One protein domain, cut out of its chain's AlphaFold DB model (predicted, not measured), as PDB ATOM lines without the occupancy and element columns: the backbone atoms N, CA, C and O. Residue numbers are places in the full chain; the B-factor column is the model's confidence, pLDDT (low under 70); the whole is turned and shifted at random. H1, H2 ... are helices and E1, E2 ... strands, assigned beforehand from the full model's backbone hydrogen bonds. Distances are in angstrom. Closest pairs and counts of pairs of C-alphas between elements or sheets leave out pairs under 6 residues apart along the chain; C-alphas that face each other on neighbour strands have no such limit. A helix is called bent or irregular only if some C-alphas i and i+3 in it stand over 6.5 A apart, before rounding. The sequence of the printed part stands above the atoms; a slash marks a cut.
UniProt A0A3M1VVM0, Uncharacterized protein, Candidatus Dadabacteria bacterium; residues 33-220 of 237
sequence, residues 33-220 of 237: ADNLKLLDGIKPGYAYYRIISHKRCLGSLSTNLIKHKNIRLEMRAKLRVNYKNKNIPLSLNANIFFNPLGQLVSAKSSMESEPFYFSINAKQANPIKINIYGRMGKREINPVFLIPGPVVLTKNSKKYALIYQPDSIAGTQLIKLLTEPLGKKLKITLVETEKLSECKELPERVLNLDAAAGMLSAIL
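AT A GLANCE: This is residues 33 to 220 of the 237 residues of an uncharacterized protein of Candidatus Dadabacteria bacterium (UniProt A0A3M1VVM0). A large, bowed and strongly twisted antiparallel sheet, E2 to E10 with E13, makes a wall; the small sheet E1 E12 E11 crosses over part of one side of it, the two forming a sandwich only partly face to face. On that same side H1 runs beside the small sheet, while H2, after a long unnamed stretch, lies nearby. The printed part has 188 residues with thirteen named strands and two named helices, in the order E1 to E12, H1, E13, H2. The class is mixed, helices and strands; the whole is compact, with a radius of gyration of the C-alphas of 16.8 A and spans of 45 by 39 by 28 A.

HOW THE PARTS SIT: Strand E1, residues 36 to 42, is the antiparallel neighbour of the inner strand E12, residues 159 to 164, with N 38 and O 162 2.8 A apart; E11, residues 151 to 156, is the other edge strand, with N 154 and O 161 2.9 A apart. E2 (45 to 53), E3 (56 to 67), E4 (71 to 83), E5 (86 to 98), E6 (104 to 113), E7 (116 to 123), E8 (128 to 136) and E9 (139 to 141) form a meander, each strand the antiparallel neighbour of the one before; in the hairpin E4 and E5, N 77 and O 92 are 2.8 A apart. E10, residues 144 to 147, lies on the same side of E8 as E9, with N 130 and O 145 2.8 A apart. E13, residues 188 to 193, is antiparallel to E2, with N 50 and O 191 2.8 A apart. The strands of the two sheets stand at 83 degrees. H1, residues 169 to 186, is on the large sheet at a height over the sheet of 7.1 A; its closest C-alphas to E10 are those of Gly 171 and Ile 147, 6.2 A. H1 only grazes the small sheet. H2, residues 210 to 220, only grazes the large one; the closest C-alphas of H2 and E4 are those of Asp 210 and Tyr 83, 5.8 A. The helices are near each other, with 8 pairs of C-alphas within 10 A. Every O i to N i+4 pair is within hydrogen-bond range in H2, and 12 of 14 in H1.

IN THESE COORDINATES: E1 begins at C-alpha 36 (-33.150, -10.974, 36.196). E3 measures 33.5 A and bends by 52 degrees at residue 59; E4 measures 36.2 A and bends by 57 degrees at residue 80; E5 measures 38.1 A. H1, 25.9 A, has a kink of 34 degrees near residue 178 and is irregular, but only just: C-alphas 178 and 181 are 6.9 A apart. H2 ends at C-alpha 220 (-41.187, -26.953, 23.355).

THE WHOLE: The two C-alphas farthest apart, of Lys 138 and Ser 157, are 48.0 A apart. The printed part has no cut. The link E13 to H2, 16 residues, is long; the others are tight. Mean pLDDT of the printed part is 77.6; 51 residues are under 70, among them 167 to 188 and 196 to 220.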
ATOM      1  N   ALA A  33     -27.962  -3.618  34.093       49.88
ATOM      2  CA  ALA A  33     -29.131  -3.027  34.748       49.88
ATOM      3  C   ALA A  33     -30.378  -3.934  34.650       49.88
ATOM      4  O   ALA A  33     -31.233  -3.893  35.531       49.88
ATOM      5  N   ASP A  34     -30.430  -4.819  33.646       58.62
ATOM      6  CA  ASP A  34     -31.531  -5.761  33.391       58.62
ATOM      7  C   ASP A  34     -31.323  -7.146  34.038       58.62
ATOM      8  O   ASP A  34     -31.861  -8.157  33.576       58.62
ATOM      9  N   ASN A  35     -30.540  -7.209  35.117       69.94
ATOM     10  CA  ASN A  35     -30.307  -8.434  35.878       69.94
ATOM     11  C   ASN A  35     -31.633  -9.065  36.330       69.94
ATOM     12  O   ASN A  35     -32.362  -8.512  37.160       69.94
ATOM     13  N   LEU A  36     -31.933 -10.263  35.823       71.88
ATOM     14  CA  LEU A  36     -33.150 -10.974  36.196       71.88
ATOM     15  C   LEU A  36     -32.893 -11.803  37.451       71.88
ATOM     16  O   LEU A  36     -32.101 -12.748  37.451       71.88
ATOM     17  N   LYS A  37     -33.605 -11.481  38.527       74.31
ATOM     18  CA  LYS A  37     -33.570 -12.270  39.757       74.31
ATOM     19  C   LYS A  37     -34.347 -13.573  39.556       74.31
ATOM     20  O   LYS A  37     -35.569 -13.552  39.452       74.31
ATOM     21  N   LEU A  38     -33.636 -14.697  39.496       74.38
ATOM     22  CA  LEU A  38     -34.226 -16.029  39.326       74.38
ATOM     23  C   LEU A  38     -34.732 -16.603  40.651       74.38
ATOM     24  O   LEU A  38     -35.782 -17.234  40.701       74.38
ATOM     25  N   LEU A  39     -33.970 -16.393  41.726       76.06
ATOM     26  CA  LEU A  39     -34.312 -16.846  43.070       76.06
ATOM     27  C   LEU A  39     -33.694 -15.909  44.104       76.06
ATOM     28  O   LEU A  39     -32.604 -15.378  43.896       76.06
ATOM     29  N   ASP A  40     -34.368 -15.731  45.233       79.62
ATOM     30  CA  ASP A  40     -33.897 -14.896  46.333       79.62
ATOM     31  C   ASP A  40     -34.000 -15.610  47.676       79.62
ATOM     32  O   ASP A  40     -34.784 -16.541  47.846       79.62
ATOM     33  N   GLY A  41     -33.240 -15.119  48.653       81.75
ATOM     34  CA  GLY A  41     -33.406 -15.499  50.048       81.75
ATOM     35  C   GLY A  41     -32.835 -16.869  50.421       81.75
ATOM     36  O   GLY A  41     -33.225 -17.418  51.451       81.75
ATOM     37  N   ILE A  42     -31.902 -17.406  49.630       85.19
ATOM     38  CA  ILE A  42     -31.260 -18.704  49.869       85.19
ATOM     39  C   ILE A  42     -30.335 -18.575  51.085       85.19
ATOM     40  O   ILE A  42     -29.403 -17.767  51.078       85.19
ATOM     41  N   LYS A  43     -30.584 -19.342  52.147       88.88
ATOM     42  CA  LYS A  43     -29.730 -19.332  53.343       88.88
ATOM     43  C   LYS A  43     -28.513 -20.254  53.173       88.88
ATOM     44  O   LYS A  43     -28.604 -21.244  52.452       88.88
ATOM     45  N   PRO A  44     -27.368 -19.935  53.810       90.50
ATOM     46  CA  PRO A  44     -26.271 -20.890  53.945       90.50
ATOM     47  C   PRO A  44     -26.700 -22.097  54.791       90.50
ATOM     48  O   PRO A  44     -27.463 -21.937  55.740       90.50
ATOM     49  N   GLY A  45     -26.169 -23.280  54.476       92.56
ATOM     50  CA  GLY A  45     -26.522 -24.527  55.155       92.56
ATOM     51  C   GLY A  45     -27.922 -25.028  54.798       92.56
ATOM     52  O   GLY A  45     -28.459 -24.699  53.737       92.56
ATOM     53  N   TYR A  46     -28.492 -25.844  55.685       93.38
ATOM     54  CA  TYR A  46     -29.830 -26.403  55.518       93.38
ATOM     55  C   TYR A  46     -30.917 -25.362  55.802       93.38
ATOM     56  O   TYR A  46     -30.877 -24.666  56.815       93.38
ATOM     57  N   ALA A  47     -31.918 -25.303  54.929       90.88
ATOM     58  CA  ALA A  47     -33.148 -24.551  55.140       90.88
ATOM     59  C   ALA A  47     -34.351 -25.338  54.614       90.88
ATOM     60  O   ALA A  47     -34.248 -26.073  53.626       90.88
ATOM     61  N   TYR A  48     -35.495 -25.169  55.272       91.19
ATOM     62  CA  TYR A  48     -36.746 -25.834  54.924       91.19
ATOM     63  C   TYR A  48     -37.823 -24.800  54.628       91.19
ATOM     64  O   TYR A  48     -37.930 -23.774  55.298       91.19
ATOM     65  N   TYR A  49     -38.631 -25.086  53.618       86.38
ATOM     66  CA  TYR A  49     -39.679 -24.209  53.134       86.38
ATOM     67  C   TYR A  49     -40.955 -25.008  52.873       86.38
ATOM     68  O   TYR A  49     -40.921 -26.107  52.311       86.38
ATOM     69  N   ARG A  50     -42.100 -24.418  53.212       86.31
ATOM     70  CA  ARG A  50     -43.421 -24.824  52.724       86.31
ATOM     71  C   ARG A  50     -43.708 -24.097  51.416       86.31
ATOM     72  O   ARG A  50     -43.482 -22.891  51.303       86.31
ATOM     73  N   ILE A  51     -44.222 -24.827  50.434       80.56
ATOM     74  CA  ILE A  51     -44.627 -24.280  49.139       80.56
ATOM     75  C   ILE A  51     -46.123 -23.987  49.222       80.56
ATOM     76  O   ILE A  51     -46.929 -24.913  49.281       80.56
ATOM     77  N   ILE A  52     -46.502 -22.711  49.246       77.38
ATOM     78  CA  ILE A  52     -47.888 -22.270  49.440       77.38
ATOM     79  C   ILE A  52     -48.391 -21.567  48.181       77.38
ATOM     80  O   ILE A  52     -47.728 -20.686  47.641       77.38
ATOM     81  N   SER A  53     -49.594 -21.916  47.733       74.94
ATOM     82  CA  SER A  53     -50.310 -21.227  46.658       74.94
ATOM     83  C   SER A  53     -51.765 -21.019  47.064       74.94
ATOM     84  O   SER A  53     -52.414 -21.933  47.571       74.94
ATOM     85  N   HIS A  54     -52.294 -19.807  46.872       74.50
ATOM     86  CA  HIS A  54     -53.673 -19.451  47.243       74.50
ATOM     87  C   HIS A  54     -54.061 -19.851  48.684       74.50
ATOM     88  O   HIS A  54     -55.127 -20.424  48.901       74.50
ATOM     89  N   LYS A  55     -53.189 -19.566  49.665       71.69
ATOM     90  CA  LYS A  55     -53.359 -19.936  51.090       71.69
ATOM     91  C   LYS A  55     -53.454 -21.448  51.358       71.69
ATOM     92  O   LYS A  55     -53.895 -21.854  52.426       71.69
ATOM     93  N   ARG A  56     -53.043 -22.288  50.407       74.00
ATOM     94  CA  ARG A  56     -53.022 -23.746  50.543       74.00
ATOM     95  C   ARG A  56     -51.622 -24.286  50.317       74.00
ATOM     96  O   ARG A  56     -50.865 -23.755  49.507       74.00
ATOM     97  N   CYS A  57     -51.281 -25.340  51.043       78.00
ATOM     98  CA  CYS A  57     -49.961 -25.944  50.973       78.00
ATOM     99  C   CYS A  57     -49.919 -26.963  49.823       78.00
ATOM    100  O   CYS A  57     -50.778 -27.836  49.726       78.00
ATOM    101  N   LEU A  58     -48.951 -26.790  48.920       76.56
ATOM    102  CA  LEU A  58     -48.714 -27.646  47.751       76.56
ATOM    103  C   LEU A  58     -47.651 -28.713  48.023       76.56
ATOM    104  O   LEU A  58     -47.578 -29.715  47.308       76.56
ATOM    105  N   GLY A  59     -46.792 -28.473  49.014       85.75
ATOM    106  CA  GLY A  59     -45.684 -29.353  49.338       85.75
ATOM    107  C   GLY A  59     -44.573 -28.673  50.128       85.75
ATOM    108  O   GLY A  59     -44.775 -27.642  50.772       85.75
ATOM    109  N   SER A  60     -43.381 -29.255  50.059       88.38
ATOM    110  CA  SER A  60     -42.195 -28.803  50.786       88.38
ATOM    111  C   SER A  60     -40.979 -28.706  49.870       88.38
ATOM    112  O   SER A  60     -40.895 -29.395  48.853       88.38
ATOM    113  N   LEU A  61     -40.039 -27.846  50.247       89.38
ATOM    114  CA  LEU A  61     -38.729 -27.673  49.635       89.38
ATOM    115  C   LEU A  61     -37.684 -27.649  50.749       89.38
ATOM    116  O   LEU A  61     -37.801 -26.885  51.699       89.38
ATOM    117  N   SER A  62     -36.635 -28.445  50.618       92.75
ATOM    118  CA  SER A  62     -35.415 -28.313  51.408       92.75
ATOM    119  C   SER A  62     -34.284 -27.840  50.512       92.75
ATOM    120  O   SER A  62     -34.127 -28.362  49.405       92.75
ATOM    121  N   THR A  63     -33.473 -26.912  51.001       93.50
ATOM    122  CA  THR A  63     -32.235 -26.494  50.344       93.50
ATOM    123  C   THR A  63     -31.044 -26.741  51.256       93.50
ATOM    124  O   THR A  63     -31.175 -26.604  52.468       93.50
ATOM    125  N   ASN A  64     -29.883 -27.043  50.685       95.50
ATOM    126  CA  ASN A  64     -28.616 -27.069  51.404       95.50
ATOM    127  C   ASN A  64     -27.551 -26.325  50.595       95.50
ATOM    128  O   ASN A  64     -27.146 -26.790  49.527       95.50
ATOM    129  N   LEU A  65     -27.126 -25.160  51.083       94.06
ATOM    130  CA  LEU A  65     -26.068 -24.374  50.455       94.06
ATOM    131  C   LEU A  65     -24.739 -24.612  51.173       94.06
ATOM    132  O   LEU A  65     -24.494 -24.082  52.259       94.06
ATOM    133  N   ILE A  66     -23.861 -25.370  50.529       94.06
ATOM    134  CA  ILE A  66     -22.552 -25.758  51.049       94.06
ATOM    135  C   ILE A  66     -21.487 -24.846  50.444       94.06
ATOM    136  O   ILE A  66     -21.406 -24.680  49.224       94.06
ATOM    137  N   LYS A  67     -20.643 -24.276  51.306       86.50
ATOM    138  CA  LYS A  67     -19.512 -23.437  50.913       86.50
ATOM    139  C   LYS A  67     -18.198 -24.142  51.252       86.50
ATOM    140  O   LYS A  67     -17.804 -24.182  52.410       86.50
ATOM    141  N   HIS A  68     -17.526 -24.675  50.235       77.81
ATOM    142  CA  HIS A  68     -16.133 -25.129  50.312       77.81
ATOM    143  C   HIS A  68     -15.328 -24.460  49.183       77.81
ATOM    144  O   HIS A  68     -15.659 -23.342  48.791       77.81
ATOM    145  N   LYS A  69     -14.287 -25.117  48.641       77.25
ATOM    146  CA  LYS A  69     -13.528 -24.641  47.466       77.25
ATOM    147  C   LYS A  69     -14.440 -24.249  46.287       77.25
ATOM    148  O   LYS A  69     -14.117 -23.322  45.562       77.25
ATOM    149  N   ASN A  70     -15.590 -24.917  46.153       80.38
ATOM    150  CA  ASN A  70     -16.699 -24.551  45.270       80.38
ATOM    151  C   ASN A  70     -17.982 -24.353  46.095       80.38
ATOM    152  O   ASN A  70     -18.107 -24.899  47.198       80.38
ATOM    153  N   ILE A  71     -18.946 -23.605  45.552       92.12
ATOM    154  CA  ILE A  71     -20.260 -23.424  46.182       92.12
ATOM    155  C   ILE A  71     -21.234 -24.426  45.558       92.12
ATOM    156  O   ILE A  71     -21.360 -24.486  44.336       92.12
ATOM    157  N   ARG A  72     -21.930 -25.213  46.384       94.88
ATOM    158  CA  ARG A  72     -22.941 -26.184  45.937       94.88
ATOM    159  C   ARG A  72     -24.288 -25.862  46.567       94.88
ATOM    160  O   ARG A  72     -24.369 -25.724  47.783       94.88
ATOM    161  N   LEU A  73     -25.332 -25.778  45.752       94.25
ATOM    162  CA  LEU A  73     -26.719 -25.674  46.192       94.25
ATOM    163  C   LEU A  73     -27.451 -26.967  45.844       94.25
ATOM    164  O   LEU A  73     -27.632 -27.298  44.672       94.25
ATOM    165  N   GLU A  74     -27.879 -27.682  46.872       95.81
ATOM    166  CA  GLU A  74     -28.766 -28.833  46.741       95.81
ATOM    167  C   GLU A  74     -30.194 -28.395  47.032       95.81
ATOM    168  O   GLU A  74     -30.437 -27.647  47.979       95.81
ATOM    169  N   MET A  75     -31.146 -28.869  46.241       93.25
ATOM    170  CA  MET A  75     -32.567 -28.612  46.432       93.25
ATOM    171  C   MET A  75     -33.328 -29.922  46.299       93.25
ATOM    172  O   MET A  75     -33.076 -30.702  45.381       93.25
ATOM    173  N   ARG A  76     -34.280 -30.161  47.194       94.06
ATOM    174  CA  ARG A  76     -35.223 -31.277  47.093       94.06
ATOM    175  C   ARG A  76     -36.611 -30.760  47.386       94.06
ATOM    176  O   ARG A  76     -36.819 -30.179  48.445       94.06
ATOM    177  N   ALA A  77     -37.548 -30.957  46.474       88.50
ATOM    178  CA  ALA A  77     -38.935 -30.590  46.678       88.50
ATOM    179  C   ALA A  77     -39.842 -31.806  46.520       88.50
ATOM    180  O   ALA A  77     -39.601 -32.677  45.689       88.50
ATOM    181  N   LYS A  78     -40.900 -31.841  47.321       89.25
ATOM    182  CA  LYS A  78     -41.994 -32.802  47.205       89.25
ATOM    183  C   LYS A  78     -43.282 -32.019  47.065       89.25
ATOM    184  O   LYS A  78     -43.571 -31.180  47.914       89.25
ATOM    185  N   LEU A  79     -44.035 -32.290  46.013       83.31
ATOM    186  CA  LEU A  79     -45.270 -31.604  45.651       83.31
ATOM    187  C   LEU A  79     -46.386 -32.626  45.430       83.31
ATOM    188  O   LEU A  79     -46.124 -33.757  45.025       83.31
ATOM    189  N   ARG A  80     -47.639 -32.220  45.646       76.00
ATOM    190  CA  ARG A  80     -48.816 -32.980  45.204       76.00
ATOM    191  C   ARG A  80     -49.476 -32.269  44.029       76.00
ATOM    192  O   ARG A  80     -49.851 -31.098  44.121       76.00
ATOM    193  N   VAL A  81     -49.607 -32.981  42.917       74.75
ATOM    194  CA  VAL A  81     -50.114 -32.438  41.650       74.75
ATOM    195  C   VAL A  81     -51.295 -33.258  41.140       74.75
ATOM    196  O   VAL A  81     -51.387 -34.449  41.409       74.75
ATOM    197  N   ASN A  82     -52.248 -32.601  40.481       69.25
ATOM    198  CA  ASN A  82     -53.425 -33.232  39.906       69.25
ATOM    199  C   ASN A  82     -53.204 -33.291  38.406       69.25
ATOM    200  O   ASN A  82     -52.945 -32.264  37.774       69.25
ATOM    201  N   TYR A  83     -53.287 -34.491  37.862       70.62
ATOM    202  CA  TYR A  83     -53.193 -34.724  36.435       70.62
ATOM    203  C   TYR A  83     -54.255 -35.737  36.046       70.62
ATOM    204  O   TYR A  83     -54.309 -36.825  36.627       70.62
ATOM    205  N   LYS A  84     -55.113 -35.383  35.084       76.00
ATOM    206  CA  LYS A  84     -56.247 -36.224  34.665       76.00
ATOM    207  C   LYS A  84     -57.087 -36.726  35.851       76.00
ATOM    208  O   LYS A  84     -57.383 -37.917  35.948       76.00
ATOM    209  N   ASN A  85     -57.427 -35.826  36.776       76.06
ATOM    210  CA  ASN A  85     -58.185 -36.105  38.004       76.06
ATOM    211  C   ASN A  85     -57.518 -37.085  38.990       76.06
ATOM    212  O   ASN A  85     -58.157 -37.504  39.953       76.06
ATOM    213  N   LYS A  86     -56.237 -37.431  38.805       74.88
ATOM    214  CA  LYS A  86     -55.461 -38.233  39.760       74.88
ATOM    215  C   LYS A  86     -54.476 -37.354  40.516       74.88
ATOM    216  O   LYS A  86     -53.784 -36.534  39.916       74.88
ATOM    217  N   ASN A  87     -54.391 -37.557  41.829       77.44
ATOM    218  CA  ASN A  87     -53.378 -36.924  42.667       77.44
ATOM    219  C   ASN A  87     -52.095 -37.746  42.590       77.44
ATOM    220  O   ASN A  87     -52.088 -38.917  42.965       77.44
ATOM    221  N   ILE A  88     -51.022 -37.134  42.106       80.38
ATOM    222  CA  ILE A  88     -49.740 -37.791  41.889       80.38
ATOM    223  C   ILE A  88     -48.676 -37.068  42.727       80.38
ATOM    224  O   ILE A  88     -48.651 -35.828  42.753       80.38
ATOM    225  N   PRO A  89     -47.822 -37.797  43.466       83.88
ATOM    226  CA  PRO A  89     -46.679 -37.198  44.132       83.88
ATOM    227  C   PRO A  89     -45.606 -36.848  43.102       83.88
ATOM    228  O   PRO A  89     -45.223 -37.672  42.279       83.88
ATOM    229  N   LEU A  90     -45.083 -35.632  43.193       82.56
ATOM    230  CA  LEU A  90     -44.014 -35.140  42.342       82.56
ATOM    231  C   LEU A  90     -42.797 -34.824  43.198       82.56
ATOM    232  O   LEU A  90     -42.867 -34.017  44.125       82.56
ATOM    233  N   SER A  91     -41.681 -35.472  42.882       88.56
ATOM    234  CA  SER A  91     -40.405 -35.247  43.556       88.56
ATOM    235  C   SER A  91     -39.456 -34.530  42.612       88.56
ATOM    236  O   SER A  91     -39.257 -34.970  41.485       88.56
ATOM    237  N   LEU A  92     -38.868 -33.427  43.066       89.50
ATOM    238  CA  LEU A  92     -37.854 -32.673  42.341       89.50
ATOM    239  C   LEU A  92     -36.552 -32.712  43.129       89.50
ATOM    240  O   LEU A  92     -36.543 -32.433  44.323       89.50
ATOM    241  N   ASN A  93     -35.450 -32.999  42.451       93.38
ATOM    242  CA  ASN A  93     -34.105 -32.915  43.003       93.38
ATOM    243  C   ASN A  93     -33.266 -32.016  42.103       93.38
ATOM    244  O   ASN A  93     -33.285 -32.199  40.890       93.38
ATOM    245  N   ALA A  94     -32.509 -31.082  42.669       92.88
ATOM    246  CA  ALA A  94     -31.559 -30.269  41.923       92.88
ATOM    247  C   ALA A  94     -30.218 -30.165  42.652       92.88
ATOM    248  O   ALA A  94     -30.168 -29.984  43.864       92.88
ATOM    249  N   ASN A  95     -29.133 -30.261  41.891       95.56
ATOM    250  CA  ASN A  95     -27.767 -30.030  42.337       95.56
ATOM    251  C   ASN A  95     -27.149 -28.974  41.433       95.56
ATOM    252  O   ASN A  95     -27.064 -29.175  40.221       95.56
ATOM    253  N   ILE A  96     -26.736 -27.856  42.016       94.88
ATOM    254  CA  ILE A  96     -26.230 -26.698  41.289       94.88
ATOM    255  C   ILE A  96     -24.850 -26.351  41.841       94.88
ATOM    256  O   ILE A  96     -24.677 -26.225  43.052       94.88
ATOM    257  N   PHE A  97     -23.868 -26.212  40.959       94.75
ATOM    258  CA  PHE A  97     -22.475 -25.959  41.303       94.75
ATOM    259  C   PHE A  97     -22.041 -24.608  40.757       94.75
ATOM    260  O   PHE A  97     -22.265 -24.306  39.583       94.75
ATOM    261  N   PHE A  98     -21.366 -23.834  41.598       93.56
ATOM    262  CA  PHE A  98     -20.810 -22.538  41.251       93.56
ATOM    263  C   PHE A  98     -19.302 -22.516  41.504       93.56
ATOM    264  O   PHE A  98     -18.807 -23.129  42.458       93.56
ATOM    265  N   ASN A  99     -18.583 -21.790  40.652       91.06
ATOM    266  CA  ASN A  99     -17.158 -21.521  40.827       91.06
ATOM    267  C   ASN A  99     -16.924 -20.517  41.985       91.06
ATOM    268  O   ASN A  99     -17.887 -19.975  42.538       91.06
ATOM    269  N   PRO A 100     -15.664 -20.229  42.362       89.00
ATOM    270  CA  PRO A 100     -15.357 -19.248  43.408       89.00
ATOM    271  C   PRO A 100     -15.877 -17.825  43.135       89.00
ATOM    272  O   PRO A 100     -16.109 -17.078  44.082       89.00
ATOM    273  N   LEU A 101     -16.109 -17.465  41.866       88.31
ATOM    274  CA  LEU A 101     -16.721 -16.191  41.461       88.31
ATOM    275  C   LEU A 101     -18.256 -16.194  41.603       88.31
ATOM    276  O   LEU A 101     -18.905 -15.190  41.327       88.31
ATOM    277  N   GLY A 102     -18.853 -17.316  42.013       89.69
ATOM    278  CA  GLY A 102     -20.298 -17.484  42.138       89.69
ATOM    279  C   GLY A 102     -21.010 -17.772  40.816       89.69
ATOM    280  O   GLY A 102     -22.234 -17.834  40.806       89.69
ATOM    281  N   GLN A 103     -20.296 -17.975  39.709       91.56
ATOM    282  CA  GLN A 103     -20.901 -18.291  38.413       91.56
ATOM    283  C   GLN A 103     -21.262 -19.773  38.328       91.56
ATOM    284  O   GLN A 103     -20.489 -20.633  38.756       91.56
ATOM    285  N   LEU A 104     -22.426 -20.070  37.754       91.19
ATOM    286  CA  LEU A 104     -22.901 -21.422  37.485       91.19
ATOM    287  C   LEU A 104     -21.883 -22.175  36.622       91.19
ATOM    288  O   LEU A 104     -21.511 -21.702  35.563       91.19
ATOM    289  N   VAL A 105     -21.455 -23.361  37.046       93.00
ATOM    290  CA  VAL A 105     -20.569 -24.245  36.263       93.00
ATOM    291  C   VAL A 105     -21.354 -25.428  35.716       93.00
ATOM    292  O   VAL A 105     -21.173 -25.853  34.571       93.00
ATOM    293  N   SER A 106     -22.235 -25.974  36.552       94.31
ATOM    294  CA  SER A 106     -23.136 -27.051  36.179       94.31
ATOM    295  C   SER A 106     -24.385 -27.047  37.052       94.31
ATOM    296  O   SER A 106     -24.355 -26.668  38.222       94.31
ATOM    297  N   ALA A 107     -25.497 -27.496  36.484       92.94
ATOM    298  CA  ALA A 107     -26.698 -27.835  37.227       92.94
ATOM    299  C   ALA A 107     -27.255 -29.153  36.706       92.94
ATOM    300  O   ALA A 107     -27.250 -29.406  35.505       92.94
ATOM    301  N   LYS A 108     -27.787 -29.972  37.601       94.25
ATOM    302  CA  LYS A 108     -28.595 -31.133  37.252       94.25
ATOM    303  C   LYS A 108     -29.856 -31.093  38.086       94.25
ATOM    304  O   LYS A 108     -29.772 -31.140  39.307       94.25
ATOM    305  N   SER A 109     -31.001 -31.022  37.426       91.81
ATOM    306  CA  SER A 109     -32.315 -31.164  38.037       91.81
ATOM    307  C   SER A 109     -33.003 -32.396  37.465       91.81
ATOM    308  O   SER A 109     -32.902 -32.661  36.268       91.81
ATOM    309  N   SER A 110     -33.716 -33.144  38.296       89.88
ATOM    310  CA  SER A 110     -34.679 -34.151  37.864       89.88
ATOM    311  C   SER A 110     -36.010 -33.936  38.566       89.88
ATOM    312  O   SER A 110     -36.072 -33.388  39.665       89.88
ATOM    313  N   MET A 111     -37.077 -34.323  37.888       84.94
ATOM    314  CA  MET A 111     -38.442 -34.303  38.369       84.94
ATOM    315  C   MET A 111     -39.082 -35.633  37.990       84.94
ATOM    316  O   MET A 111     -39.125 -35.989  36.812       84.94
ATOM    317  N   GLU A 112     -39.560 -36.360  38.990       85.81
ATOM    318  CA  GLU A 112     -39.997 -37.747  38.856       85.81
ATOM    319  C   GLU A 112     -41.395 -37.904  39.448       85.81
ATOM    320  O   GLU A 112     -41.669 -37.455  40.566       85.81
ATOM    321  N   SER A 113     -42.293 -38.493  38.659       80.06
ATOM    322  CA  SER A 113     -43.685 -38.749  39.022       80.06
ATOM    323  C   SER A 113     -44.301 -39.604  37.927       80.06
ATOM    324  O   SER A 113     -44.568 -39.049  36.875       80.06
ATOM    325  N   GLU A 114     -44.588 -40.893  38.105       76.56
ATOM    326  CA  GLU A 114     -45.194 -41.681  37.015       76.56
ATOM    327  C   GLU A 114     -46.501 -41.041  36.495       76.56
ATOM    328  O   GLU A 114     -47.350 -40.658  37.303       76.56
ATOM    329  N   PRO A 115     -46.695 -40.874  35.167       71.88
ATOM    330  CA  PRO A 115     -45.884 -41.355  34.033       71.88
ATOM    331  C   PRO A 115     -44.835 -40.350  33.493       71.88
ATOM    332  O   PRO A 115     -44.373 -40.479  32.357       71.88
ATOM    333  N   PHE A 116     -44.514 -39.313  34.256       76.06
ATOM    334  CA  PHE A 116     -43.596 -38.225  33.937       76.06
ATOM    335  C   PHE A 116     -42.184 -38.452  34.480       76.06
ATOM    336  O   PHE A 116     -41.964 -38.776  35.650       76.06
ATOM    337  N   TYR A 117     -41.209 -38.157  33.636       84.50
ATOM    338  CA  TYR A 117     -39.831 -37.956  34.043       84.50
ATOM    339  C   TYR A 117     -39.280 -36.758  33.286       84.50
ATOM    340  O   TYR A 117     -39.369 -36.709  32.065       84.50
ATOM    341  N   PHE A 118     -38.701 -35.795  33.987       81.94
ATOM    342  CA  PHE A 118     -38.005 -34.676  33.367       81.94
ATOM    343  C   PHE A 118     -36.632 -34.524  33.998       81.94
ATOM    344  O   PHE A 118     -36.490 -34.593  35.214       81.94
ATOM    345  N   SER A 119     -35.615 -34.277  33.186       87.50
ATOM    346  CA  SER A 119     -34.276 -33.938  33.640       87.50
ATOM    347  C   SER A 119     -33.766 -32.725  32.885       87.50
ATOM    348  O   SER A 119     -33.883 -32.645  31.670       87.50
ATOM    349  N   ILE A 120     -33.180 -31.782  33.609       87.38
ATOM    350  CA  ILE A 120     -32.529 -30.605  33.049       87.38
ATOM    351  C   ILE A 120     -31.069 -30.651  33.476       87.38
ATOM    352  O   ILE A 120     -30.770 -30.714  34.665       87.38
ATOM    353  N   ASN A 121     -30.160 -30.606  32.512       90.81
ATOM    354  CA  ASN A 121     -28.725 -30.551  32.743       90.81
ATOM    355  C   ASN A 121     -28.175 -29.265  32.135       90.81
ATOM    356  O   ASN A 121     -28.208 -29.105  30.920       90.81
ATOM    357  N   ALA A 122     -27.650 -28.369  32.962       90.44
ATOM    358  CA  ALA A 122     -26.903 -27.201  32.521       90.44
ATOM    359  C   ALA A 122     -25.399 -27.448  32.698       90.44
ATOM    360  O   ALA A 122     -24.973 -28.008  33.712       90.44
ATOM    361  N   LYS A 123     -24.589 -27.034  31.728       91.19
ATOM    362  CA  LYS A 123     -23.123 -27.084  31.777       91.19
ATOM    363  C   LYS A 123     -22.545 -25.789  31.213       91.19
ATOM    364  O   LYS A 123     -23.192 -25.165  30.378       91.19
ATOM    365  N   GLN A 124     -21.299 -25.500  31.593       86.50
ATOM    366  CA  GLN A 124     -20.526 -24.320  31.183       86.50
ATOM    367  C   GLN A 124     -21.036 -23.028  31.833       86.50
ATOM    368  O   GLN A 124     -22.218 -22.897  32.143       86.50
ATOM    369  N   ALA A 125     -20.114 -22.093  32.076       80.56
ATOM    370  CA  ALA A 125     -20.430 -20.837  32.752       80.56
ATOM    371  C   ALA A 125     -20.999 -19.776  31.813       80.56
ATOM    372  O   ALA A 125     -21.886 -19.026  32.214       80.56
ATOM    373  N   ASN A 126     -20.502 -19.726  30.575       82.12
ATOM    374  CA  ASN A 126     -20.988 -18.837  29.530       82.12
ATOM    375  C   ASN A 126     -20.459 -19.299  28.148       82.12
ATOM    376  O   ASN A 126     -19.240 -19.416  28.011       82.12
ATOM    377  N   PRO A 127     -21.310 -19.566  27.137       83.44
ATOM    378  CA  PRO A 127     -22.763 -19.695  27.236       83.44
ATOM    379  C   PRO A 127     -23.152 -20.925  28.063       83.44
ATOM    380  O   PRO A 127     -22.416 -21.908  28.137       83.44
ATOM    381  N   ILE A 128     -24.325 -20.883  28.681       84.12
ATOM    382  CA  ILE A 128     -24.872 -21.998  29.450       84.12
ATOM    383  C   ILE A 128     -25.524 -22.977  28.475       84.12
ATOM    384  O   ILE A 128     -26.535 -22.665  27.839       84.12
ATOM    385  N   LYS A 129     -24.978 -24.189  28.377       87.75
ATOM    386  CA  LYS A 129     -25.560 -25.279  27.591       87.75
ATOM    387  C   LYS A 129     -26.577 -26.039  28.427       87.75
ATOM    388  O   LYS A 129     -26.197 -26.724  29.375       87.75
ATOM    389  N   ILE A 130     -27.853 -25.957  28.059       84.38
ATOM    390  CA  ILE A 130     -28.966 -26.627  28.737       84.38
ATOM    391  C   ILE A 130     -29.457 -27.787  27.880       84.38
ATOM    392  O   ILE A 130     -29.895 -27.590  26.756       84.38
ATOM    393  N   ASN A 131     -29.424 -28.994  28.427       86.19
ATOM    394  CA  ASN A 131     -30.064 -30.171  27.860       86.19
ATOM    395  C   ASN A 131     -31.301 -30.520  28.696       86.19
ATOM    396  O   ASN A 131     -31.184 -30.709  29.909       86.19
ATOM    397  N   ILE A 132     -32.467 -30.602  28.062       83.31
ATOM    398  CA  ILE A 132     -33.719 -31.002  28.701       83.31
ATOM    399  C   ILE A 132     -34.101 -32.369  28.154       83.31
ATOM    400  O   ILE A 132     -34.420 -32.482  26.982       83.31
ATOM    401  N   TYR A 133     -34.157 -33.377  29.009       85.25
ATOM    402  CA  TYR A 133     -34.786 -34.652  28.701       85.25
ATOM    403  C   TYR A 133     -36.166 -34.706  29.352       85.25
ATOM    404  O   TYR A 133     -36.316 -34.375  30.527       85.25
ATOM    405  N   GLY A 134     -37.184 -35.123  28.613       82.88
ATOM    406  CA  GLY A 134     -38.542 -35.268  29.123       82.88
ATOM    407  C   GLY A 134     -39.188 -36.523  28.570       82.88
ATOM    408  O   GLY A 134     -39.146 -36.754  27.368       82.88
ATOM    409  N   ARG A 135     -39.821 -37.309  29.433       81.81
ATOM    410  CA  ARG A 135     -40.599 -38.491  29.082       81.81
ATOM    411  C   ARG A 135     -41.980 -38.387  29.708       81.81
ATOM    412  O   ARG A 135     -42.112 -38.130  30.903       81.81
ATOM    413  N   MET A 136     -43.008 -38.599  28.898       75.12
ATOM    414  CA  MET A 136     -44.402 -38.646  29.332       75.12
ATOM    415  C   MET A 136     -45.080 -39.851  28.679       75.12
ATOM    416  O   MET A 136     -45.453 -39.816  27.502       75.12
ATOM    417  N   GLY A 137     -45.223 -40.940  29.436       74.88
ATOM    418  CA  GLY A 137     -45.655 -42.223  28.877       74.88
ATOM    419  C   GLY A 137     -44.666 -42.722  27.818       74.88
ATOM    420  O   GLY A 137     -43.499 -42.935  28.128       74.88
ATOM    421  N   LYS A 138     -45.122 -42.883  26.566       76.94
ATOM    422  CA  LYS A 138     -44.297 -43.347  25.429       76.94
ATOM    423  C   LYS A 138     -43.607 -42.226  24.636       76.94
ATOM    424  O   LYS A 138     -42.913 -42.514  23.671       76.94
ATOM    425  N   ARG A 139     -43.853 -40.952  24.965       75.00
ATOM    426  CA  ARG A 139     -43.270 -39.811  24.238       75.00
ATOM    427  C   ARG A 139     -42.028 -39.313  24.958       75.00
ATOM    428  O   ARG A 139     -42.094 -39.076  26.165       75.00
ATOM    429  N   GLU A 140     -40.959 -39.093  24.203       82.88
ATOM    430  CA  GLU A 140     -39.687 -38.572  24.699       82.88
ATOM    431  C   GLU A 140     -39.269 -37.318  23.931       82.88
ATOM    432  O   GLU A 140     -39.557 -37.170  22.744       82.88
ATOM    433  N   ILE A 141     -38.604 -36.402  24.629       78.56
ATOM    434  CA  ILE A 141     -38.007 -35.188  24.080       78.56
ATOM    435  C   ILE A 141     -36.610 -35.008  24.671       78.56
ATOM    436  O   ILE A 141     -36.391 -35.316  25.842       78.56
ATOM    437  N   ASN A 142     -35.673 -34.498  23.872       86.00
ATOM    438  CA  ASN A 142     -34.297 -34.247  24.308       86.00
ATOM    439  C   ASN A 142     -33.687 -32.961  23.693       86.00
ATOM    440  O   ASN A 142     -32.647 -33.043  23.036       86.00
ATOM    441  N   PRO A 143     -34.346 -31.784  23.772       79.62
ATOM    442  CA  PRO A 143     -33.808 -30.565  23.175       79.62
ATOM    443  C   PRO A 143     -32.581 -30.017  23.917       79.62
ATOM    444  O   PRO A 143     -32.464 -30.096  25.143       79.62
ATOM    445  N   VAL A 144     -31.704 -29.365  23.152       82.56
ATOM    446  CA  VAL A 144     -30.502 -28.688  23.647       82.56
ATOM    447  C   VAL A 144     -30.574 -27.201  23.303       82.56
ATOM    448  O   VAL A 144     -30.855 -26.834  22.167       82.56
ATOM    449  N   PHE A 145     -30.297 -26.349  24.286       79.44
ATOM    450  CA  PHE A 145     -30.313 -24.893  24.175       79.44
ATOM    451  C   PHE A 145     -28.966 -24.314  24.602       79.44
ATOM    452  O   PHE A 145     -28.314 -24.836  25.508       79.44
ATOM    453  N   LEU A 146     -28.586 -23.196  23.991       79.19
ATOM    454  CA  LEU A 146     -27.490 -22.352  24.450       79.19
ATOM    455  C   LEU A 146     -28.080 -21.030  24.931       79.19
ATOM    456  O   LEU A 146     -28.777 -20.352  24.177       79.19
ATOM    457  N   ILE A 147     -27.825 -20.685  26.189       78.56
ATOM    458  CA  ILE A 147     -28.264 -19.426  26.787       78.56
ATOM    459  C   ILE A 147     -27.028 -18.549  27.015       78.56
ATOM    460  O   ILE A 147     -26.124 -18.980  27.731       78.56
ATOM    461  N   PRO A 148     -26.945 -17.357  26.398       78.44
ATOM    462  CA  PRO A 148     -25.806 -16.463  26.573       78.44
ATOM    463  C   PRO A 148     -25.825 -15.801  27.954       78.44
ATOM    464  O   PRO A 148     -26.889 -15.439  28.447       78.44
ATOM    465  N   GLY A 149     -24.655 -15.568  28.534       77.00
ATOM    466  CA  GLY A 149     -24.505 -14.905  29.826       77.00
ATOM    467  C   GLY A 149     -24.548 -15.857  31.024       77.00
ATOM    468  O   GLY A 149     -25.159 -16.931  30.967       77.00
ATOM    469  N   PRO A 150     -23.879 -15.492  32.131       86.31
ATOM    470  CA  PRO A 150     -23.805 -16.343  33.305       86.31
ATOM    471  C   PRO A 150     -25.047 -16.236  34.199       86.31
ATOM    472  O   PRO A 150     -25.727 -15.213  34.302       86.31
ATOM    473  N   VAL A 151     -25.289 -17.306  34.955       87.56
ATOM    474  CA  VAL A 151     -26.102 -17.261  36.176       87.56
ATOM    475  C   VAL A 151     -25.148 -17.136  37.353       87.56
ATOM    476  O   VAL A 151     -24.247 -17.958  37.507       87.56
ATOM    477  N   VAL A 152     -25.346 -16.123  38.187       90.69
ATOM    478  CA  VAL A 152     -24.459 -15.781  39.297       90.69
ATOM    479  C   VAL A 152     -25.200 -15.881  40.624       90.69
ATOM    480  O   VAL A 152     -26.272 -15.307  40.816       90.69
ATOM    481  N   LEU A 153     -24.600 -16.598  41.568       90.38
ATOM    482  CA  LEU A 153     -25.002 -16.634  42.963       90.38
ATOM    483  C   LEU A 153     -24.340 -15.472  43.713       90.38
ATOM    484  O   LEU A 153     -23.151 -15.507  44.024       90.38
ATOM    485  N   THR A 154     -25.125 -14.452  44.045       89.44
ATOM    486  CA  THR A 154     -24.643 -13.249  44.738       89.44
ATOM    487  C   THR A 154     -25.042 -13.281  46.210       89.44
ATOM    488  O   THR A 154     -26.182 -13.606  46.538       89.44
ATOM    489  N   LYS A 155     -24.121 -12.932  47.115       86.88
ATOM    490  CA  LYS A 155     -24.398 -12.822  48.557       86.88
ATOM    491  C   LYS A 155     -24.911 -11.417  48.892       86.88
ATOM    492  O   LYS A 155     -24.240 -10.439  48.590       86.88
ATOM    493  N   ASN A 156     -26.041 -11.323  49.587       83.75
ATOM    494  CA  ASN A 156     -26.548 -10.093  50.194       83.75
ATOM    495  C   ASN A 156     -26.671 -10.286  51.713       83.75
ATOM    496  O   ASN A 156     -27.437 -11.144  52.139       83.75
ATOM    497  N   SER A 157     -25.927  -9.500  52.505       80.06
ATOM    498  CA  SER A 157     -25.859  -9.489  53.985       80.06
ATOM    499  C   SER A 157     -25.774 -10.876  54.658       80.06
ATOM    500  O   SER A 157     -24.703 -11.267  55.120       80.06
ATOM    501  N   LYS A 158     -26.862 -11.656  54.685       83.62
ATOM    502  CA  LYS A 158     -26.934 -13.021  55.250       83.62
ATOM    503  C   LYS A 158     -27.536 -14.090  54.321       83.62
ATOM    504  O   LYS A 158     -27.557 -15.262  54.689       83.62
ATOM    505  N   LYS A 159     -28.022 -13.719  53.138       87.88
ATOM    506  CA  LYS A 159     -28.689 -14.614  52.180       87.88
ATOM    507  C   LYS A 159     -28.011 -14.550  50.811       87.88
ATOM    508  O   LYS A 159     -27.190 -13.673  50.557       87.88
ATOM    509  N   TYR A 160     -28.350 -15.482  49.935       89.44
ATOM    510  CA  TYR A 160     -27.894 -15.515  48.553       89.44
ATOM    511  C   TYR A 160     -29.072 -15.364  47.594       89.44
ATOM    512  O   TYR A 160     -30.194 -15.778  47.892       89.44
ATOM    513  N   ALA A 161     -28.791 -14.785  46.433       88.12
ATOM    514  CA  ALA A 161     -29.718 -14.657  45.323       88.12
ATOM    515  C   ALA A 161     -29.093 -15.248  44.057       88.12
ATOM    516  O   ALA A 161     -27.899 -15.068  43.814       88.12
ATOM    517  N   LEU A 162     -29.906 -15.928  43.252       85.69
ATOM    518  CA  LEU A 162     -29.547 -16.335  41.898       85.69
ATOM    519  C   LEU A 162     -29.981 -15.243  40.934       85.69
ATOM    520  O   LEU A 162     -31.166 -14.913  40.845       85.69
ATOM    521  N   ILE A 163     -29.012 -14.695  40.219       87.06
ATOM    522  CA  ILE A 163     -29.197 -13.602  39.280       87.06
ATOM    523  C   ILE A 163     -28.729 -14.087  37.917       87.06
ATOM    524  O   ILE A 163     -27.612 -14.577  37.781       87.06
ATOM    525  N   TYR A 164     -29.580 -13.962  36.912       82.88
ATOM    526  CA  TYR A 164     -29.168 -14.127  35.529       82.88
ATOM    527  C   TYR A 164     -28.654 -12.792  34.998       82.88
ATOM    528  O   TYR A 164     -29.354 -11.780  35.098       82.88
ATOM    529  N   GLN A 165     -27.435 -12.810  34.465       83.25
ATOM    530  CA  GLN A 165     -26.751 -11.654  33.895       83.25
ATOM    531  C   GLN A 165     -26.668 -11.861  32.376       83.25
ATOM    532  O   GLN A 165     -25.781 -12.567  31.905       83.25
ATOM    533  N   PRO A 166     -27.643 -11.353  31.606       73.88
ATOM    534  CA  PRO A 166     -27.691 -11.576  30.169       73.88
ATOM    535  C   PRO A 166     -26.596 -10.791  29.439       73.88
ATOM    536  O   PRO A 166     -26.493  -9.579  29.602       73.88
ATOM    537  N   ASP A 167     -25.885 -11.449  28.523       69.19
ATOM    538  CA  ASP A 167     -24.966 -10.762  27.596       69.19
ATOM    539  C   ASP A 167     -25.712 -10.108  26.412       69.19
ATOM    540  O   ASP A 167     -25.133  -9.373  25.614       69.19
ATOM    541  N   SER A 168     -27.010 -10.400  26.251       66.50
ATOM    542  CA  SER A 168     -27.843  -9.863  25.170       66.50
ATOM    543  C   SER A 168     -29.325  -9.781  25.546       66.50
ATOM    544  O   SER A 168     -29.847 -10.609  26.296       66.50
ATOM    545  N   ILE A 169     -30.039  -8.835  24.924       66.38
ATOM    546  CA  ILE A 169     -31.494  -8.647  25.076       66.38
ATOM    547  C   ILE A 169     -32.269  -9.932  24.721       66.38
ATOM    548  O   ILE A 169     -33.262 -10.266  25.373       66.38
ATOM    549  N   ALA A 170     -31.804 -10.684  23.718       62.78
ATOM    550  CA  ALA A 170     -32.419 -11.941  23.293       62.78
ATOM    551  C   ALA A 170     -32.386 -13.010  24.402       62.78
ATOM    552  O   ALA A 170     -33.383 -13.701  24.627       62.78
ATOM    553  N   GLY A 171     -31.277 -13.101  25.147       61.56
ATOM    554  CA  GLY A 171     -31.163 -13.982  26.310       61.56
ATOM    555  C   GLY A 171     -32.170 -13.625  27.407       61.56
ATOM    556  O   GLY A 171     -32.816 -14.510  27.972       61.56
ATOM    557  N   THR A 172     -32.372 -12.331  27.667       64.62
ATOM    558  CA  THR A 172     -33.364 -11.838  28.635       64.62
ATOM    559  C   THR A 172     -34.789 -12.230  28.247       64.62
ATOM    560  O   THR A 172     -35.558 -12.682  29.096       64.62
ATOM    561  N   GLN A 173     -35.156 -12.090  26.969       66.00
ATOM    562  CA  GLN A 173     -36.495 -12.438  26.481       66.00
ATOM    563  C   GLN A 173     -36.775 -13.942  26.574       66.00
ATOM    564  O   GLN A 173     -37.868 -14.327  26.990       66.00
ATOM    565  N   LEU A 174     -35.794 -14.791  26.244       64.31
ATOM    566  CA  LEU A 174     -35.935 -16.243  26.349       64.31
ATOM    567  C   LEU A 174     -36.187 -16.677  27.798       64.31
ATOM    568  O   LEU A 174     -37.133 -17.417  28.065       64.31
ATOM    569  N   ILE A 175     -35.392 -16.178  28.749       65.81
ATOM    570  CA  ILE A 175     -35.578 -16.509  30.166       65.81
ATOM    571  C   ILE A 175     -36.903 -15.951  30.701       65.81
ATOM    572  O   ILE A 175     -37.607 -16.661  31.422       65.81
ATOM    573  N   LYS A 176     -37.300 -14.725  30.333       66.62
ATOM    574  CA  LYS A 176     -38.617 -14.172  30.705       66.62
ATOM    575  C   LYS A 176     -39.762 -15.035  30.174       66.62
ATOM    576  O   LYS A 176     -40.687 -15.336  30.921       66.62
ATOM    577  N   LEU A 177     -39.674 -15.515  28.933       61.66
ATOM    578  CA  LEU A 177     -40.680 -16.404  28.344       61.66
ATOM    579  C   LEU A 177     -40.787 -17.746  29.086       61.66
ATOM    580  O   LEU A 177     -41.881 -18.294  29.200       61.66
ATOM    581  N   LEU A 178     -39.678 -18.253  29.631       62.31
ATOM    582  CA  LEU A 178     -39.664 -19.475  30.439       62.31
ATOM    583  C   LEU A 178     -40.162 -19.252  31.879       62.31
ATOM    584  O   LEU A 178     -40.749 -20.158  32.467       62.31
ATOM    585  N   THR A 179     -39.945 -18.067  32.457       62.22
ATOM    586  CA  THR A 179     -40.173 -17.805  33.892       62.22
ATOM    587  C   THR A 179     -41.482 -17.068  34.195       62.22
ATOM    588  O   THR A 179     -42.163 -17.401  35.170       62.22
ATOM    589  N   GLU A 180     -41.902 -16.112  33.361       59.09
ATOM    590  CA  GLU A 180     -43.099 -15.294  33.606       59.09
ATOM    591  C   GLU A 180     -44.424 -16.077  33.615       59.09
ATOM    592  O   GLU A 180     -45.243 -15.826  34.512       59.09
ATOM    593  N   PRO A 181     -44.687 -17.017  32.679       53.34
ATOM    594  CA  PRO A 181     -45.973 -17.712  32.631       53.34
ATOM    595  C   PRO A 181     -46.224 -18.564  33.879       53.34
ATOM    596  O   PRO A 181     -47.361 -18.659  34.344       53.34
ATOM    597  N   LEU A 182     -45.162 -19.156  34.435       50.91
ATOM    598  CA  LEU A 182     -45.224 -19.997  35.631       50.91
ATOM    599  C   LEU A 182     -45.410 -19.151  36.897       50.91
ATOM    600  O   LEU A 182     -46.261 -19.475  37.726       50.91
ATOM    601  N   GLY A 183     -44.694 -18.028  37.020       53.06
ATOM    602  CA  GLY A 183     -44.801 -17.138  38.180       53.06
ATOM    603  C   GLY A 183     -46.177 -16.475  38.316       53.06
ATOM    604  O   GLY A 183     -46.792 -16.532  39.384       53.06
ATOM    605  N   LYS A 184     -46.705 -15.900  37.224       57.16
ATOM    606  CA  LYS A 184     -47.992 -15.174  37.231       57.16
ATOM    607  C   LYS A 184     -49.195 -16.098  37.469       57.16
ATOM    608  O   LYS A 184     -50.137 -15.696  38.152       57.16
ATOM    609  N   LYS A 185     -49.174 -17.329  36.937       56.44
ATOM    610  CA  LYS A 185     -50.299 -18.275  37.064       56.44
ATOM    611  C   LYS A 185     -50.320 -19.025  38.389       56.44
ATOM    612  O   LYS A 185     -51.402 -19.268  38.913       56.44
ATOM    613  N   LEU A 186     -49.159 -19.403  38.925       58.12
ATOM    614  CA  LEU A 186     -49.119 -20.333  40.054       58.12
ATOM    615  C   LEU A 186     -49.155 -19.646  41.427       58.12
ATOM    616  O   LEU A 186     -49.448 -20.325  42.411       58.12
ATOM    617  N   LYS A 187     -48.892 -18.328  41.507       69.25
ATOM    618  CA  LYS A 187     -48.875 -17.538  42.762       69.25
ATOM    619  C   LYS A 187     -48.209 -18.300  43.920       69.25
ATOM    620  O   LYS A 187     -48.755 -18.387  45.020       69.25
ATOM    621  N   ILE A 188     -47.065 -18.921  43.629       69.12
ATOM    622  CA  ILE A 188     -46.324 -19.742  44.587       69.12
ATOM    623  C   ILE A 188     -45.533 -18.819  45.508       69.12
ATOM    624  O   ILE A 188     -44.838 -17.913  45.060       69.12
ATOM    625  N   THR A 189     -45.627 -19.093  46.800       74.69
ATOM    626  CA  THR A 189     -44.876 -18.438  47.867       74.69
ATOM    627  C   THR A 189     -44.118 -19.503  48.651       74.69
ATOM    628  O   THR A 189     -44.633 -20.599  48.877       74.69
ATOM    629  N   LEU A 190     -42.878 -19.199  49.029       76.56
ATOM    630  CA  LEU A 190     -42.060 -20.055  49.883       76.56
ATOM    631  C   LEU A 190     -42.076 -19.471  51.294       76.56
ATOM    632  O   LEU A 190     -41.649 -18.334  51.488       76.56
ATOM    633  N   VAL A 191     -42.569 -20.239  52.263       83.38
ATOM    634  CA  VAL A 191     -42.575 -19.848  53.680       83.38
ATOM    635  C   VAL A 191     -41.563 -20.702  54.419       83.38
ATOM    636  O   VAL A 191     -41.653 -21.926  54.389       83.38
ATOM    637  N   GLU A 192     -40.578 -20.062  55.039       83.81
ATOM    638  CA  GLU A 192     -39.524 -20.751  55.779       83.81
ATOM    639  C   GLU A 192     -40.069 -21.426  57.047       83.81
ATOM    640  O   GLU A 192     -40.951 -20.891  57.717       83.81
ATOM    641  N   THR A 193     -39.528 -22.598  57.378       83.62
ATOM    642  CA  THR A 193     -39.892 -23.379  58.566       83.62
ATOM    643  C   THR A 193     -38.655 -23.983  59.221       83.62
ATOM    644  O   THR A 193     -37.704 -24.336  58.528       83.62
ATOM    645  N   GLU A 194     -38.682 -24.200  60.535       79.69
ATOM    646  CA  GLU A 194     -37.538 -24.770  61.269       79.69
ATOM    647  C   GLU A 194     -37.268 -26.248  60.949       79.69
ATOM    648  O   GLU A 194     -36.129 -26.707  61.009       79.69
ATOM    649  N   LYS A 195     -38.310 -27.006  60.594       76.75
ATOM    650  CA  LYS A 195     -38.224 -28.435  60.271       76.75
ATOM    651  C   LYS A 195     -38.995 -28.734  58.999       76.75
ATOM    652  O   LYS A 195     -39.968 -28.045  58.687       76.75
ATOM    653  N   LEU A 196     -38.606 -29.808  58.310       66.56
ATOM    654  CA  LEU A 196     -39.386 -30.373  57.213       66.56
ATOM    655  C   LEU A 196     -40.748 -30.822  57.765       66.56
ATOM    656  O   LEU A 196     -40.890 -31.916  58.303       66.56
ATOM    657  N   SER A 197     -41.736 -29.939  57.690       61.19
ATOM    658  CA  SER A 197     -43.088 -30.197  58.166       61.19
ATOM    659  C   SER A 197     -43.985 -30.439  56.965       61.19
ATOM    660  O   SER A 197     -44.042 -29.634  56.033       61.19
ATOM    661  N   GLU A 198     -44.655 -31.589  56.967       59.69
ATOM    662  CA  GLU A 198     -45.688 -31.896  55.986       59.69
ATOM    663  C   GLU A 198     -46.830 -30.876  56.098       59.69
ATOM    664  O   GLU A 198     -47.071 -30.305  57.161       59.69
ATOM    665  N   CYS A 199     -47.534 -30.657  54.990       65.06
ATOM    666  CA  CYS A 199     -48.634 -29.706  54.817       65.06
ATOM    667  C   CYS A 199     -49.901 -30.010  55.657       65.06
ATOM    668  O   CYS A 199     -51.008 -29.787  55.185       65.06
ATOM    669  N   LYS A 200     -49.778 -30.524  56.883       56.03
ATOM    670  CA  LYS A 200     -50.905 -31.041  57.677       56.03
ATOM    671  C   LYS A 200     -51.852 -29.958  58.209       56.03
ATOM    672  O   LYS A 200     -53.004 -30.257  58.484       56.03
ATOM    673  N   GLU A 201     -51.388 -28.713  58.331       52.78
ATOM    674  CA  GLU A 201     -52.128 -27.611  58.981       52.78
ATOM    675  C   GLU A 201     -52.971 -26.754  58.020       52.78
ATOM    676  O   GLU A 201     -53.764 -25.929  58.462       52.78
ATOM    677  N   LEU A 202     -52.808 -26.912  56.702       54.06
ATOM    678  CA  LEU A 202     -53.555 -26.152  55.695       54.06
ATOM    679  C   LEU A 202     -54.311 -27.117  54.781       54.06
ATOM    680  O   LEU A 202     -53.736 -28.133  54.394       54.06
ATOM    681  N   PRO A 203     -55.554 -26.798  54.365       54.72
ATOM    682  CA  PRO A 203     -56.286 -27.639  53.431       54.72
ATOM    683  C   PRO A 203     -55.460 -27.793  52.156       54.72
ATOM    684  O   PRO A 203     -55.115 -26.807  51.494       54.72
ATOM    685  N   GLU A 204     -55.103 -29.033  51.839       53.19
ATOM    686  CA  GLU A 204     -54.231 -29.316  50.712       53.19
ATOM    687  C   GLU A 204     -54.897 -28.881  49.402       53.19
ATOM    688  O   GLU A 204     -56.105 -29.039  49.183       53.19
ATOM    689  N   ARG A 205     -54.101 -28.291  48.509       52.47
ATOM    690  CA  ARG A 205     -54.512 -28.086  47.122       52.47
ATOM    691  C   ARG A 205     -53.614 -28.906  46.245       52.47
ATOM    692  O   ARG A 205     -52.398 -28.903  46.399       52.47
ATOM    693  N   VAL A 206     -54.238 -29.534  45.274       56.69
ATOM    694  CA  VAL A 206     -53.522 -30.282  44.272       56.69
ATOM    695  C   VAL A 206     -53.308 -29.357  43.073       56.69
ATOM    696  O   VAL A 206     -54.257 -28.757  42.562       56.69
ATOM    697  N   LEU A 207     -52.049 -29.154  42.680       56.91
ATOM    698  CA  LEU A 207     -51.697 -28.288  41.552       56.91
ATOM    699  C   LEU A 207     -52.191 -28.928  40.247       56.91
ATOM    700  O   LEU A 207     -51.669 -29.971  39.868       56.91
ATOM    701  N   ASN A 208     -53.166 -28.335  39.554       61.59
ATOM    702  CA  ASN A 208     -53.628 -28.881  38.273       61.59
ATOM    703  C   ASN A 208     -52.566 -28.646  37.182       61.59
ATOM    704  O   ASN A 208     -52.267 -27.502  36.829       61.59
ATOM    705  N   LEU A 209     -51.995 -29.737  36.670       60.56
ATOM    706  CA  LEU A 209     -50.955 -29.718  35.645       60.56
ATOM    707  C   LEU A 209     -51.486 -29.855  34.218       60.56
ATOM    708  O   LEU A 209     -50.699 -29.672  33.294       60.56
ATOM    709  N   ASP A 210     -52.774 -30.115  33.999       57.47
ATOM    710  CA  ASP A 210     -53.318 -30.369  32.658       57.47
ATOM    711  C   ASP A 210     -53.097 -29.156  31.732       57.47
ATOM    712  O   ASP A 210     -52.598 -29.285  30.611       57.47
ATOM    713  N   ALA A 211     -53.349 -27.945  32.240       53.53
ATOM    714  CA  ALA A 211     -53.104 -26.707  31.501       53.53
ATOM    715  C   ALA A 211     -51.603 -26.393  31.334       53.53
ATOM    716  O   ALA A 211     -51.179 -25.890  30.291       53.53
ATOM    717  N   ALA A 212     -50.786 -26.678  32.354       52.66
ATOM    718  CA  ALA A 212     -49.348 -26.398  32.342       52.66
ATOM    719  C   ALA A 212     -48.586 -27.342  31.397       52.66
ATOM    720  O   ALA A 212     -47.715 -26.888  30.654       52.66
ATOM    721  N   ALA A 213     -48.957 -28.624  31.370       54.34
ATOM    722  CA  ALA A 213     -48.409 -29.629  30.468       54.34
ATOM    723  C   ALA A 213     -48.713 -29.293  28.999       54.34
ATOM    724  O   ALA A 213     -47.817 -29.368  28.156       54.34
ATOM    725  N   GLY A 214     -49.937 -28.836  28.699       51.09
ATOM    726  CA  GLY A 214     -50.303 -28.357  27.364       51.09
ATOM    727  C   GLY A 214     -49.463 -27.156  26.910       51.09
ATOM    728  O   GLY A 214     -48.951 -27.142  25.791       51.09
ATOM    729  N   MET A 215     -49.246 -26.177  27.797       51.38
ATOM    730  CA  MET A 215     -48.411 -25.004  27.503       51.38
ATOM    731  C   MET A 215     -46.930 -25.353  27.313       51.38
ATOM    732  O   MET A 215     -46.324 -24.898  26.346       51.38
ATOM    733  N   LEU A 216     -46.348 -26.177  28.191       52.56
ATOM    734  CA  LEU A 216     -44.960 -26.638  28.068       52.56
ATOM    735  C   LEU A 216     -44.742 -27.411  26.767       52.56
ATOM    736  O   LEU A 216     -43.789 -27.127  26.045       52.56
ATOM    737  N   SER A 217     -45.657 -28.322  26.424       55.16
ATOM    738  CA  SER A 217     -45.610 -29.056  25.156       55.16
ATOM    739  C   SER A 217     -45.643 -28.110  23.952       55.16
ATOM    740  O   SER A 217     -44.846 -28.268  23.032       55.16
ATOM    741  N   ALA A 218     -46.519 -27.099  23.962       56.06
ATOM    742  CA  ALA A 218     -46.637 -26.139  22.865       56.06
ATOM    743  C   ALA A 218     -45.398 -25.234  22.728       56.06
ATOM    744  O   ALA A 218     -44.961 -24.955  21.612       56.06
ATOM    745  N   ILE A 219     -44.813 -24.787  23.847       53.03
ATOM    746  CA  ILE A 219     -43.578 -23.987  23.848       53.03
ATOM    747  C   ILE A 219     -42.412 -24.822  23.316       53.03
ATOM    748  O   ILE A 219     -41.686 -24.361  22.439       53.03
ATOM    749  N   LEU A 220     -42.262 -26.061  23.789       53.72
ATOM    750  CA  LEU A 220     -41.187 -26.953  23.355       53.72
ATOM    751  C   LEU A 220     -41.318 -27.302  21.866       53.72
ATOM    752  O   LEU A 220     -40.333 -27.211  21.140       53.72
TER     753      LEU A 220